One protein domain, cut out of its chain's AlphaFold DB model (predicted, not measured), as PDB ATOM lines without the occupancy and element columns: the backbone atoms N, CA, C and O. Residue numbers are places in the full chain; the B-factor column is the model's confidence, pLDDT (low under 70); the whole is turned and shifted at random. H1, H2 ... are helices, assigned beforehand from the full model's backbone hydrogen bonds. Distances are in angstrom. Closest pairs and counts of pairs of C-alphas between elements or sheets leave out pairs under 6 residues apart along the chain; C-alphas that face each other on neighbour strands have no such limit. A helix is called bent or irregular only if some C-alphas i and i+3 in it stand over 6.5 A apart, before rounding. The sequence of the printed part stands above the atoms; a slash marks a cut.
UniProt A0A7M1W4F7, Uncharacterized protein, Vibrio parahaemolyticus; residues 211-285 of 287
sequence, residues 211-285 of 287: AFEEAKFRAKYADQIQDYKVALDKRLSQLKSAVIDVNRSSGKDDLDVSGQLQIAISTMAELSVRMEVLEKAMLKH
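This is residues 211 to 285 of the 287 residues of an uncharacterized protein of Vibrio parahaemolyticus (UniProt A0A7M1W4F7). The printed part is a long helical hairpin whose two limbs, H1b and H2, run side by side in opposite directions, close together near the short link and open towards the far end. At that open end the first arm, H1a, turns off sharply from H1b and sticks out with residues 211 to 220. The 75 printed residues hold two named helices, H1 then H2, and no named strand, and the class is all helix. The whole is only just loose, close to extended, with a radius of gyration of the C-alphas of 17.0 A, and its outline is a rod spanning 54 by 19 by 17 A.

H1, residues 211 to 249, was assigned as one helix by its hydrogen bonds but is bent, with C-alphas 220 and 223 8.0 A apart. Its arms H1a, residues 211 to 220, and H1b, residues 223 to 249, are about perpendicular at 76 degrees. H1b and H2, residues 257 to 283, form a helical hairpin, opposite ways at a shallow tilt of 18 degrees. They touch through residues 239 to 247 of H1b and 258 to 267 of H2 alone; their closest C-alphas, those of Asn 247 and Gly 259, are 5.4 A apart. H1a and H2 are apart. In H1a, H1b and H2 every O i to N i+4 pair is within hydrogen-bond range.

H1a begins at C-alpha 211, (-10.567, 12.978, 8.785), and measures 14.2 A. H1b measures 38.7 A and ends at C-alpha 249, (15.179, 55.256, 3.310). H2 measures 37.9 A and ends at C-alpha 283, (-18.743, 29.772, 11.244).

The C-alphas farthest apart, those of Phe 212 and Gly 251, are 54.5 A apart. Residues 211 to 231 and 272 to 285 stand free. The printed part has no cut, and the link from H1 to H2 is short, with 7 residues. The mean pLDDT of the printed part is 71.0; 33 residues are under 70, among them residues 257 to 262 and 264 to 285.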
ATOM      1  N   ALA A 211     -11.425  13.098   9.964       88.56
ATOM      2  CA  ALA A 211     -10.567  12.978   8.785       88.56
ATOM      3  C   ALA A 211     -11.376  12.910   7.479       88.56
ATOM      4  O   ALA A 211     -10.929  13.435   6.455       88.56
ATOM      5  N   PHE A 212     -12.553  12.279   7.515       90.69
ATOM      6  CA  PHE A 212     -13.485  12.229   6.392       90.69
ATOM      7  C   PHE A 212     -14.020  13.626   6.047       90.69
ATOM      8  O   PHE A 212     -13.857  14.074   4.912       90.69
ATOM      9  N   GLU A 213     -14.557  14.349   7.031       86.75
ATOM     10  CA  GLU A 213     -15.068  15.712   6.858       86.75
ATOM     11  C   GLU A 213     -13.971  16.685   6.418       86.75
ATOM     12  O   GLU A 213     -14.162  17.466   5.486       86.75
ATOM     13  N   GLU A 214     -12.775  16.599   7.007       84.88
ATOM     14  CA  GLU A 214     -11.629  17.397   6.571       84.88
ATOM     15  C   GLU A 214     -11.248  17.119   5.113       84.88
ATOM     16  O   GLU A 214     -10.915  18.050   4.381       84.88
ATOM     17  N   ALA A 215     -11.276  15.858   4.670       87.44
ATOM     18  CA  ALA A 215     -10.998  15.515   3.278       87.44
ATOM     19  C   ALA A 215     -12.065  16.095   2.339       87.44
ATOM     20  O   ALA A 215     -11.720  16.745   1.353       87.44
ATOM     21  N   LYS A 216     -13.352  15.947   2.676       85.38
ATOM     22  CA  LYS A 216     -14.460  16.530   1.899       85.38
ATOM     23  C   LYS A 216     -14.378  18.053   1.836       85.38
ATOM     24  O   LYS A 216     -14.580  18.638   0.771       85.38
ATOM     25  N   PHE A 217     -14.030  18.694   2.947       81.38
ATOM     26  CA  PHE A 217     -13.831  20.135   3.015       81.38
ATOM     27  C   PHE A 217     -12.643  20.575   2.154       81.38
ATOM     28  O   PHE A 217     -12.786  21.479   1.330       81.38
ATOM     29  N   ARG A 218     -11.479  19.923   2.291       77.31
ATOM     30  CA  ARG A 218     -10.291  20.233   1.480       77.31
ATOM     31  C   ARG A 218     -10.584  20.123  -0.011       77.31
ATOM     32  O   ARG A 218     -10.248  21.057  -0.728       77.31
ATOM     33  N   ALA A 219     -11.254  19.059  -0.451       80.00
ATOM     34  CA  ALA A 219     -11.642  18.884  -1.849       80.00
ATOM     35  C   ALA A 219     -12.547  20.025  -2.337       80.00
ATOM     36  O   ALA A 219     -12.307  20.623  -3.383       80.00
ATOM     37  N   LYS A 220     -13.568  20.374  -1.543       79.50
ATOM     38  CA  LYS A 220     -14.540  21.423  -1.881       79.50
ATOM     39  C   LYS A 220     -13.912  22.816  -1.981       79.50
ATOM     40  O   LYS A 220     -14.368  23.632  -2.779       79.50
ATOM     41  N   TYR A 221     -12.899  23.101  -1.166       75.00
ATOM     42  CA  TYR A 221     -12.292  24.430  -1.055       75.00
ATOM     43  C   TYR A 221     -10.843  24.485  -1.556       75.00
ATOM     44  O   TYR A 221     -10.146  25.461  -1.277       75.00
ATOM     45  N   ALA A 222     -10.383  23.478  -2.301       73.00
ATOM     46  CA  ALA A 222      -9.001  23.378  -2.770       73.00
ATOM     47  C   ALA A 222      -8.556  24.636  -3.533       73.00
ATOM     48  O   ALA A 222      -7.517  25.214  -3.206       73.00
ATOM     49  N   ASP A 223      -9.387  25.111  -4.466       73.06
ATOM     50  CA  ASP A 223      -9.117  26.316  -5.260       73.06
ATOM     51  C   ASP A 223      -9.021  27.567  -4.378       73.06
ATOM     52  O   ASP A 223      -8.059  28.326  -4.468       73.06
ATOM     53  N   GLN A 224      -9.961  27.744  -3.444       74.75
ATOM     54  CA  GLN A 224      -9.956  28.888  -2.526       74.75
ATOM     55  C   GLN A 224      -8.731  28.881  -1.604       74.75
ATOM     56  O   GLN A 224      -8.129  29.925  -1.347       74.75
ATOM     57  N   ILE A 225      -8.340  27.704  -1.106       68.44
ATOM     58  CA  ILE A 225      -7.138  27.533  -0.283       68.44
ATOM     59  C   ILE A 225      -5.886  27.852  -1.108       68.44
ATOM     60  O   ILE A 225      -4.959  28.485  -0.594       68.44
ATOM     61  N   GLN A 226      -5.841  27.439  -2.375       72.69
ATOM     62  CA  GLN A 226      -4.721  27.722  -3.265       72.69
ATOM     63  C   GLN A 226      -4.608  29.221  -3.572       72.69
ATOM     64  O   GLN A 226      -3.524  29.790  -3.426       72.69
ATOM     65  N   ASP A 227      -5.718  29.880  -3.898       72.56
ATOM     66  CA  ASP A 227      -5.777  31.329  -4.106       72.56
ATOM     67  C   ASP A 227      -5.313  32.090  -2.861       72.56
ATOM     68  O   ASP A 227      -4.521  33.037  -2.943       72.56
ATOM     69  N   TYR A 228      -5.752  31.639  -1.683       68.38
ATOM     70  CA  TYR A 228      -5.328  32.214  -0.415       68.38
ATOM     71  C   TYR A 228      -3.817  32.073  -0.192       68.38
ATOM     72  O   TYR A 228      -3.168  33.053   0.181       68.38
ATOM     73  N   LYS A 229      -3.234  30.894  -0.454       66.75
ATOM     74  CA  LYS A 229      -1.779  30.675  -0.345       66.75
ATOM     75  C   LYS A 229      -1.002  31.615  -1.264       66.75
ATOM     76  O   LYS A 229      -0.096  32.301  -0.798       66.75
ATOM     77  N   VAL A 230      -1.413  31.735  -2.527       74.56
ATOM     78  CA  VAL A 230      -0.786  32.656  -3.493       74.56
ATOM     79  C   VAL A 230      -0.873  34.107  -3.009       74.56
ATOM     80  O   VAL A 230       0.106  34.857  -3.071       74.56
ATOM     81  N   ALA A 231      -2.026  34.520  -2.475       72.62
ATOM     82  CA  ALA A 231      -2.201  35.856  -1.916       72.62
ATOM     83  C   ALA A 231      -1.325  36.097  -0.671       72.62
ATOM     84  O   ALA A 231      -0.845  37.219  -0.466       72.62
ATOM     85  N   LEU A 232      -1.116  35.070   0.158       69.56
ATOM     86  CA  LEU A 232      -0.250  35.124   1.335       69.56
ATOM     87  C   LEU A 232       1.225  35.262   0.935       69.56
ATOM     88  O   LEU A 232       1.901  36.155   1.440       69.56
ATOM     89  N   ASP A 233       1.700  34.459  -0.018       70.00
ATOM     90  CA  ASP A 233       3.081  34.507  -0.515       70.00
ATOM     91  C   ASP A 233       3.402  35.844  -1.185       70.00
ATOM     92  O   ASP A 233       4.465  36.440  -0.961       70.00
ATOM     93  N   LYS A 234       2.448  36.378  -1.958       78.25
ATOM     94  CA  LYS A 234       2.555  37.716  -2.546       78.25
ATOM     95  C   LYS A 234       2.687  38.780  -1.461       78.25
ATOM     96  O   LYS A 234       3.559  39.643  -1.555       78.25
ATOM     97  N   ARG A 235       1.853  38.709  -0.421       74.94
ATOM     98  CA  ARG A 235       1.905  39.647   0.704       74.94
ATOM     99  C   ARG A 235       3.218  39.525   1.477       74.94
ATOM    100  O   ARG A 235       3.825  40.550   1.760       74.94
ATOM    101  N   LEU A 236       3.689  38.312   1.764       68.69
ATOM    102  CA  LEU A 236       4.973  38.076   2.429       68.69
ATOM    103  C   LEU A 236       6.136  38.676   1.623       68.69
ATOM    104  O   LEU A 236       7.044  39.284   2.186       68.69
ATOM    105  N   SER A 237       6.090  38.544   0.296       74.31
ATOM    106  CA  SER A 237       7.095  39.110  -0.608       74.31
ATOM    107  C   SER A 237       7.065  40.640  -0.609       74.31
ATOM    108  O   SER A 237       8.110  41.269  -0.468       74.31
ATOM    109  N   GLN A 238       5.874  41.245  -0.687       81.81
ATOM    110  CA  GLN A 238       5.702  42.698  -0.561       81.81
ATOM    111  C   GLN A 238       6.218  43.214   0.783       81.81
ATOM    112  O   GLN A 238       6.857  44.262   0.839       81.81
ATOM    113  N   LEU A 239       5.978  42.456   1.854       74.44
ATOM    114  CA  LEU A 239       6.423  42.798   3.193       74.44
ATOM    115  C   LEU A 239       7.950  42.838   3.302       74.44
ATOM    116  O   LEU A 239       8.505  43.788   3.844       74.44
ATOM    117  N   LYS A 240       8.630  41.829   2.742       72.88
ATOM    118  CA  LYS A 240      10.096  41.778   2.686       72.88
ATOM    119  C   LYS A 240      10.665  42.985   1.940       72.88
ATOM    120  O   LYS A 240      11.587  43.617   2.448       72.88
ATOM    121  N   SER A 241      10.093  43.337   0.789       79.75
ATOM    122  CA  SER A 241      10.515  44.526   0.040       79.75
ATOM    123  C   SER A 241      10.293  45.814   0.834       79.75
ATOM    124  O   SER A 241      11.193  46.640   0.911       79.75
ATOM    125  N   ALA A 242       9.143  45.954   1.501       80.19
ATOM    126  CA  ALA A 242       8.835  47.139   2.298       80.19
ATOM    127  C   ALA A 242       9.799  47.333   3.484       80.19
ATOM    128  O   ALA A 242      10.197  48.460   3.757       80.19
ATOM    129  N   VAL A 243      10.216  46.255   4.165       74.44
ATOM    130  CA  VAL A 243      11.255  46.325   5.216       74.44
ATOM    131  C   VAL A 243      12.565  46.867   4.650       74.44
ATOM    132  O   VAL A 243      13.153  47.776   5.232       74.44
ATOM    133  N   ILE A 244      13.003  46.321   3.513       76.50
ATOM    134  CA  ILE A 244      14.240  46.733   2.842       76.50
ATOM    135  C   ILE A 244      14.164  48.218   2.459       76.50
ATOM    136  O   ILE A 244      15.084  48.980   2.750       76.50
ATOM    137  N   ASP A 245      13.045  48.658   1.882       80.38
ATOM    138  CA  ASP A 245      12.847  50.054   1.481       80.38
ATOM    139  C   ASP A 245      12.826  51.013   2.688       80.38
ATOM    140  O   ASP A 245      13.434  52.089   2.644       80.38
ATOM    141  N   VAL A 246      12.180  50.633   3.797       80.50
ATOM    142  CA  VAL A 246      12.159  51.420   5.046       80.50
ATOM    143  C   VAL A 246      13.558  51.528   5.660       80.50
ATOM    144  O   VAL A 246      13.965  52.610   6.094       80.50
ATOM    145  N   ASN A 247      14.320  50.436   5.658       76.50
ATOM    146  CA  ASN A 247      15.689  50.432   6.159       76.50
ATOM    147  C   ASN A 247      16.592  51.340   5.308       76.50
ATOM    148  O   ASN A 247      17.238  52.240   5.853       76.50
ATOM    149  N   ARG A 248      16.538  51.213   3.975       80.69
ATOM    150  CA  ARG A 248      17.305  52.061   3.045       80.69
ATOM    151  C   ARG A 248      16.942  53.537   3.139       80.69
ATOM    152  O   ARG A 248      17.834  54.380   3.188       80.69
ATOM    153  N   SER A 249      15.650  53.864   3.186       81.50
ATOM    154  CA  SER A 249      15.179  55.256   3.310       81.50
ATOM    155  C   SER A 249      15.560  55.901   4.645       81.50
ATOM    156  O   SER A 249      15.693  57.120   4.722       81.50
ATOM    157  N   SER A 250      15.824  55.087   5.670       80.38
ATOM    158  CA  SER A 250      16.353  55.527   6.965       80.38
ATOM    159  C   SER A 250      17.889  55.554   7.021       80.38
ATOM    160  O   SER A 250      18.453  55.800   8.087       80.38
ATOM    161  N   GLY A 251      18.575  55.286   5.901       80.00
ATOM    162  CA  GLY A 251      20.038  55.214   5.820       80.00
ATOM    163  C   GLY A 251      20.645  54.031   6.577       80.00
ATOM    164  O   GLY A 251      21.809  54.090   6.970       80.00
ATOM    165  N   LYS A 252      19.855  52.983   6.827       75.25
ATOM    166  CA  LYS A 252      20.249  51.801   7.593       75.25
ATOM    167  C   LYS A 252      20.457  50.594   6.684       75.25
ATOM    168  O   LYS A 252      19.972  50.564   5.556       75.25
ATOM    169  N   ASP A 253      21.185  49.608   7.198       77.19
ATOM    170  CA  ASP A 253      21.406  48.334   6.514       77.19
ATOM    171  C   ASP A 253      20.087  47.580   6.284       77.19
ATOM    172  O   ASP A 253      19.165  47.666   7.100       77.19
ATOM    173  N   ASP A 254      20.015  46.805   5.197       73.19
ATOM    174  CA  ASP A 254      18.820  46.049   4.800       73.19
ATOM    175  C   ASP A 254      18.331  45.100   5.924       73.19
ATOM    176  O   ASP A 254      17.139  44.788   5.985       73.19
ATOM    177  N   LEU A 255      19.205  44.698   6.859       71.81
ATOM    178  CA  LEU A 255      18.895  43.827   8.000       71.81
ATOM    179  C   LEU A 255      18.562  44.572   9.313       71.81
ATOM    180  O   LEU A 255      18.399  43.914  10.343       71.81
ATOM    181  N   ASP A 256      18.428  45.906   9.321       75.88
ATOM    182  CA  ASP A 256      18.133  46.664  10.549       75.88
ATOM    183  C   ASP A 256      16.762  46.310  11.158       75.88
ATOM    184  O   ASP A 256      15.734  46.234  10.477       75.88
ATOM    185  N   VAL A 257      16.751  46.127  12.481       67.12
ATOM    186  CA  VAL A 257      15.602  45.621  13.251       67.12
ATOM    187  C   VAL A 257      14.511  46.686  13.437       67.12
ATOM    188  O   VAL A 257      13.344  46.358  13.647       67.12
ATOM    189  N   SER A 258      14.843  47.978  13.327       65.69
ATOM    190  CA  SER A 258      13.875  49.060  13.541       65.69
ATOM    191  C   SER A 258      12.817  49.120  12.436       65.69
ATOM    192  O   SER A 258      11.639  49.304  12.744       65.69
ATOM    193  N   GLY A 259      13.207  48.942  11.167       64.06
ATOM    194  CA  GLY A 259      12.255  48.837  10.055       64.06
ATOM    195  C   GLY A 259      11.470  47.525  10.091       64.06
ATOM    196  O   GLY A 259      10.271  47.511   9.808       64.06
ATOM    197  N   GLN A 260      12.103  46.439  10.550       69.25
ATOM    198  CA  GLN A 260      11.435  45.151  10.766       69.25
ATOM    199  C   GLN A 260      10.307  45.257  11.804       69.25
ATOM    200  O   GLN A 260       9.223  44.728  11.570       69.25
ATOM    201  N   LEU A 261      10.517  45.973  12.917       65.12
ATOM    202  CA  LEU A 261       9.526  46.116  13.991       65.12
ATOM    203  C   LEU A 261       8.282  46.903  13.545       65.12
ATOM    204  O   LEU A 261       7.155  46.517  13.856       65.12
ATOM    205  N   GLN A 262       8.467  47.985  12.783       65.25
ATOM    206  CA  GLN A 262       7.355  48.807  12.298       65.25
ATOM    207  C   GLN A 262       6.493  48.058  11.276       65.25
ATOM    208  O   GLN A 262       5.261  48.104  11.332       65.25
ATOM    209  N   ILE A 263       7.136  47.303  10.387       70.00
ATOM    210  CA  ILE A 263       6.440  46.444   9.437       70.00
ATOM    211  C   ILE A 263       5.760  45.267  10.152       70.00
ATOM    212  O   ILE A 263       4.604  44.965   9.849       70.00
ATOM    213  N   ALA A 264       6.404  44.643  11.145       68.75
ATOM    214  CA  ALA A 264       5.814  43.553  11.924       68.75
ATOM    215  C   ALA A 264       4.495  43.966  12.599       68.75
ATOM    216  O   ALA A 264       3.507  43.240  12.495       68.75
ATOM    217  N   ILE A 265       4.435  45.162  13.197       66.00
ATOM    218  CA  ILE A 265       3.212  45.701  13.819       66.00
ATOM    219  C   ILE A 265       2.089  45.886  12.783       66.00
ATOM    220  O   ILE A 265       0.959  45.455  13.018       66.00
ATOM    221  N   SER A 266       2.392  46.467  11.615       64.50
ATOM    222  CA  SER A 266       1.398  46.644  10.542       64.50
ATOM    223  C   SER A 266       0.903  45.305   9.983       64.50
ATOM    224  O   SER A 266      -0.270  45.160   9.647       64.50
ATOM    225  N   THR A 267       1.790  44.312   9.912       65.50
ATOM    226  CA  THR A 267       1.468  42.969   9.412       65.50
ATOM    227  C   THR A 267       0.591  42.205  10.390       65.50
ATOM    228  O   THR A 267      -0.356  41.545   9.972       65.50
ATOM    229  N   MET A 268       0.883  42.300  11.689       69.69
ATOM    230  CA  MET A 268       0.073  41.673  12.733       69.69
ATOM    231  C   MET A 268      -1.352  42.227  12.737       69.69
ATOM    232  O   MET A 268      -2.298  41.444  12.769       69.69
ATOM    233  N   ALA A 269      -1.518  43.549  12.626       57.34
ATOM    234  CA  ALA A 269      -2.841  44.169  12.545       57.34
ATOM    235  C   ALA A 269      -3.640  43.653  11.337       57.34
ATOM    236  O   ALA A 269      -4.830  43.362  11.428       57.34
ATOM    237  N   GLU A 270      -2.971  43.479  10.205       64.44
ATOM    238  CA  GLU A 270      -3.600  43.032   8.977       64.44
ATOM    239  C   GLU A 270      -3.911  41.527   8.932       64.44
ATOM    240  O   GLU A 270      -4.960  41.117   8.424       64.44
ATOM    241  N   LEU A 271      -3.027  40.695   9.485       63.38
ATOM    242  CA  LEU A 271      -3.279  39.267   9.659       63.38
ATOM    243  C   LEU A 271      -4.443  39.029  10.624       63.38
ATOM    244  O   LEU A 271      -5.291  38.194  10.319       63.38
ATOM    245  N   SER A 272      -4.547  39.797  11.717       60.56
ATOM    246  CA  SER A 272      -5.696  39.726  12.631       60.56
ATOM    247  C   SER A 272      -7.025  39.970  11.916       60.56
ATOM    248  O   SER A 272      -7.965  39.208  12.117       60.56
ATOM    249  N   VAL A 273      -7.096  40.961  11.021       57.41
ATOM    250  CA  VAL A 273      -8.325  41.244  10.257       57.41
ATOM    251  C   VAL A 273      -8.666  40.101   9.296       57.41
ATOM    252  O   VAL A 273      -9.826  39.708   9.188       57.41
ATOM    253  N   ARG A 274      -7.672  39.524   8.603       63.28
ATOM    254  CA  ARG A 274      -7.906  38.379   7.700       63.28
ATOM    255  C   ARG A 274      -8.344  37.121   8.454       63.28
ATOM    256  O   ARG A 274      -9.218  36.411   7.964       63.28
ATOM    257  N   MET A 275      -7.764  36.870   9.627       62.19
ATOM    258  CA  MET A 275      -8.114  35.744  10.498       62.19
ATOM    259  C   MET A 275      -9.575  35.842  10.959       62.19
ATOM    260  O   MET A 275     -10.312  34.871  10.846       62.19
ATOM    261  N   GLU A 276     -10.022  37.033  11.368       56.94
ATOM    262  CA  GLU A 276     -11.403  37.270  11.814       56.94
ATOM    263  C   GLU A 276     -12.433  37.069  10.681       56.94
ATOM    264  O   GLU A 276     -13.546  36.585  10.899       56.94
ATOM    265  N   VAL A 277     -12.068  37.412   9.440       52.75
ATOM    266  CA  VAL A 277     -12.918  37.184   8.256       52.75
ATOM    267  C   VAL A 277     -13.019  35.695   7.920       52.75
ATOM    268  O   VAL A 277     -14.115  35.216   7.628       52.75
ATOM    269  N   LEU A 278     -11.904  34.960   7.988       56.34
ATOM    270  CA  LEU A 278     -11.871  33.504   7.806       56.34
ATOM    271  C   LEU A 278     -12.705  32.785   8.871       56.34
ATOM    272  O   LEU A 278     -13.493  31.906   8.536       56.34
ATOM    273  N   GLU A 279     -12.591  33.204  10.129       59.94
ATOM    274  CA  GLU A 279     -13.352  32.647  11.248       59.94
ATOM    275  C   GLU A 279     -14.864  32.850  11.049       59.94
ATOM    276  O   GLU A 279     -15.639  31.901  11.157       59.94
ATOM    277  N   LYS A 280     -15.295  34.043  10.613       54.34
ATOM    278  CA  LYS A 280     -16.701  34.314  10.253       54.34
ATOM    279  C   LYS A 280     -17.186  33.537   9.024       54.34
ATOM    280  O   LYS A 280     -18.369  33.204   8.951       54.34
ATOM    281  N   ALA A 281     -16.316  33.276   8.048       50.28
ATOM    282  CA  ALA A 281     -16.663  32.501   6.854       50.28
ATOM    283  C   ALA A 281     -16.818  31.006   7.171       50.28
ATOM    284  O   ALA A 281     -17.736  30.366   6.664       50.28
ATOM    285  N   MET A 282     -15.960  30.482   8.047       57.50
ATOM    286  CA  MET A 282     -16.041  29.114   8.554       57.50
ATOM    287  C   MET A 282     -17.286  28.921   9.429       57.50
ATOM    288  O   MET A 282     -18.041  27.984   9.195       57.50
ATOM    289  N   LEU A 283     -17.565  29.840  10.365       57.81
ATOM    290  CA  LEU A 283     -18.743  29.772  11.244       57.81
ATOM    291  C   LEU A 283     -20.071  29.736  10.470       57.81
ATOM    292  O   LEU A 283     -20.969  28.999  10.842       57.81
ATOM    293  N   LYS A 284     -20.183  30.442   9.337       52.62
ATOM    294  CA  LYS A 284     -21.379  30.396   8.471       52.62
ATOM    295  C   LYS A 284     -21.628  29.054   7.773       52.62
ATOM    296  O   LYS A 284     -22.689  28.879   7.177       52.62
ATOM    297  N   HIS A 285     -20.643  28.162   7.752       50.69
ATOM    298  CA  HIS A 285     -20.714  26.889   7.039       50.69
ATOM    299  C   HIS A 285     -20.773  25.663   7.955       50.69
ATOM    300  O   HIS A 285     -20.980  24.569   7.438       50.69
TER     301      HIS A 285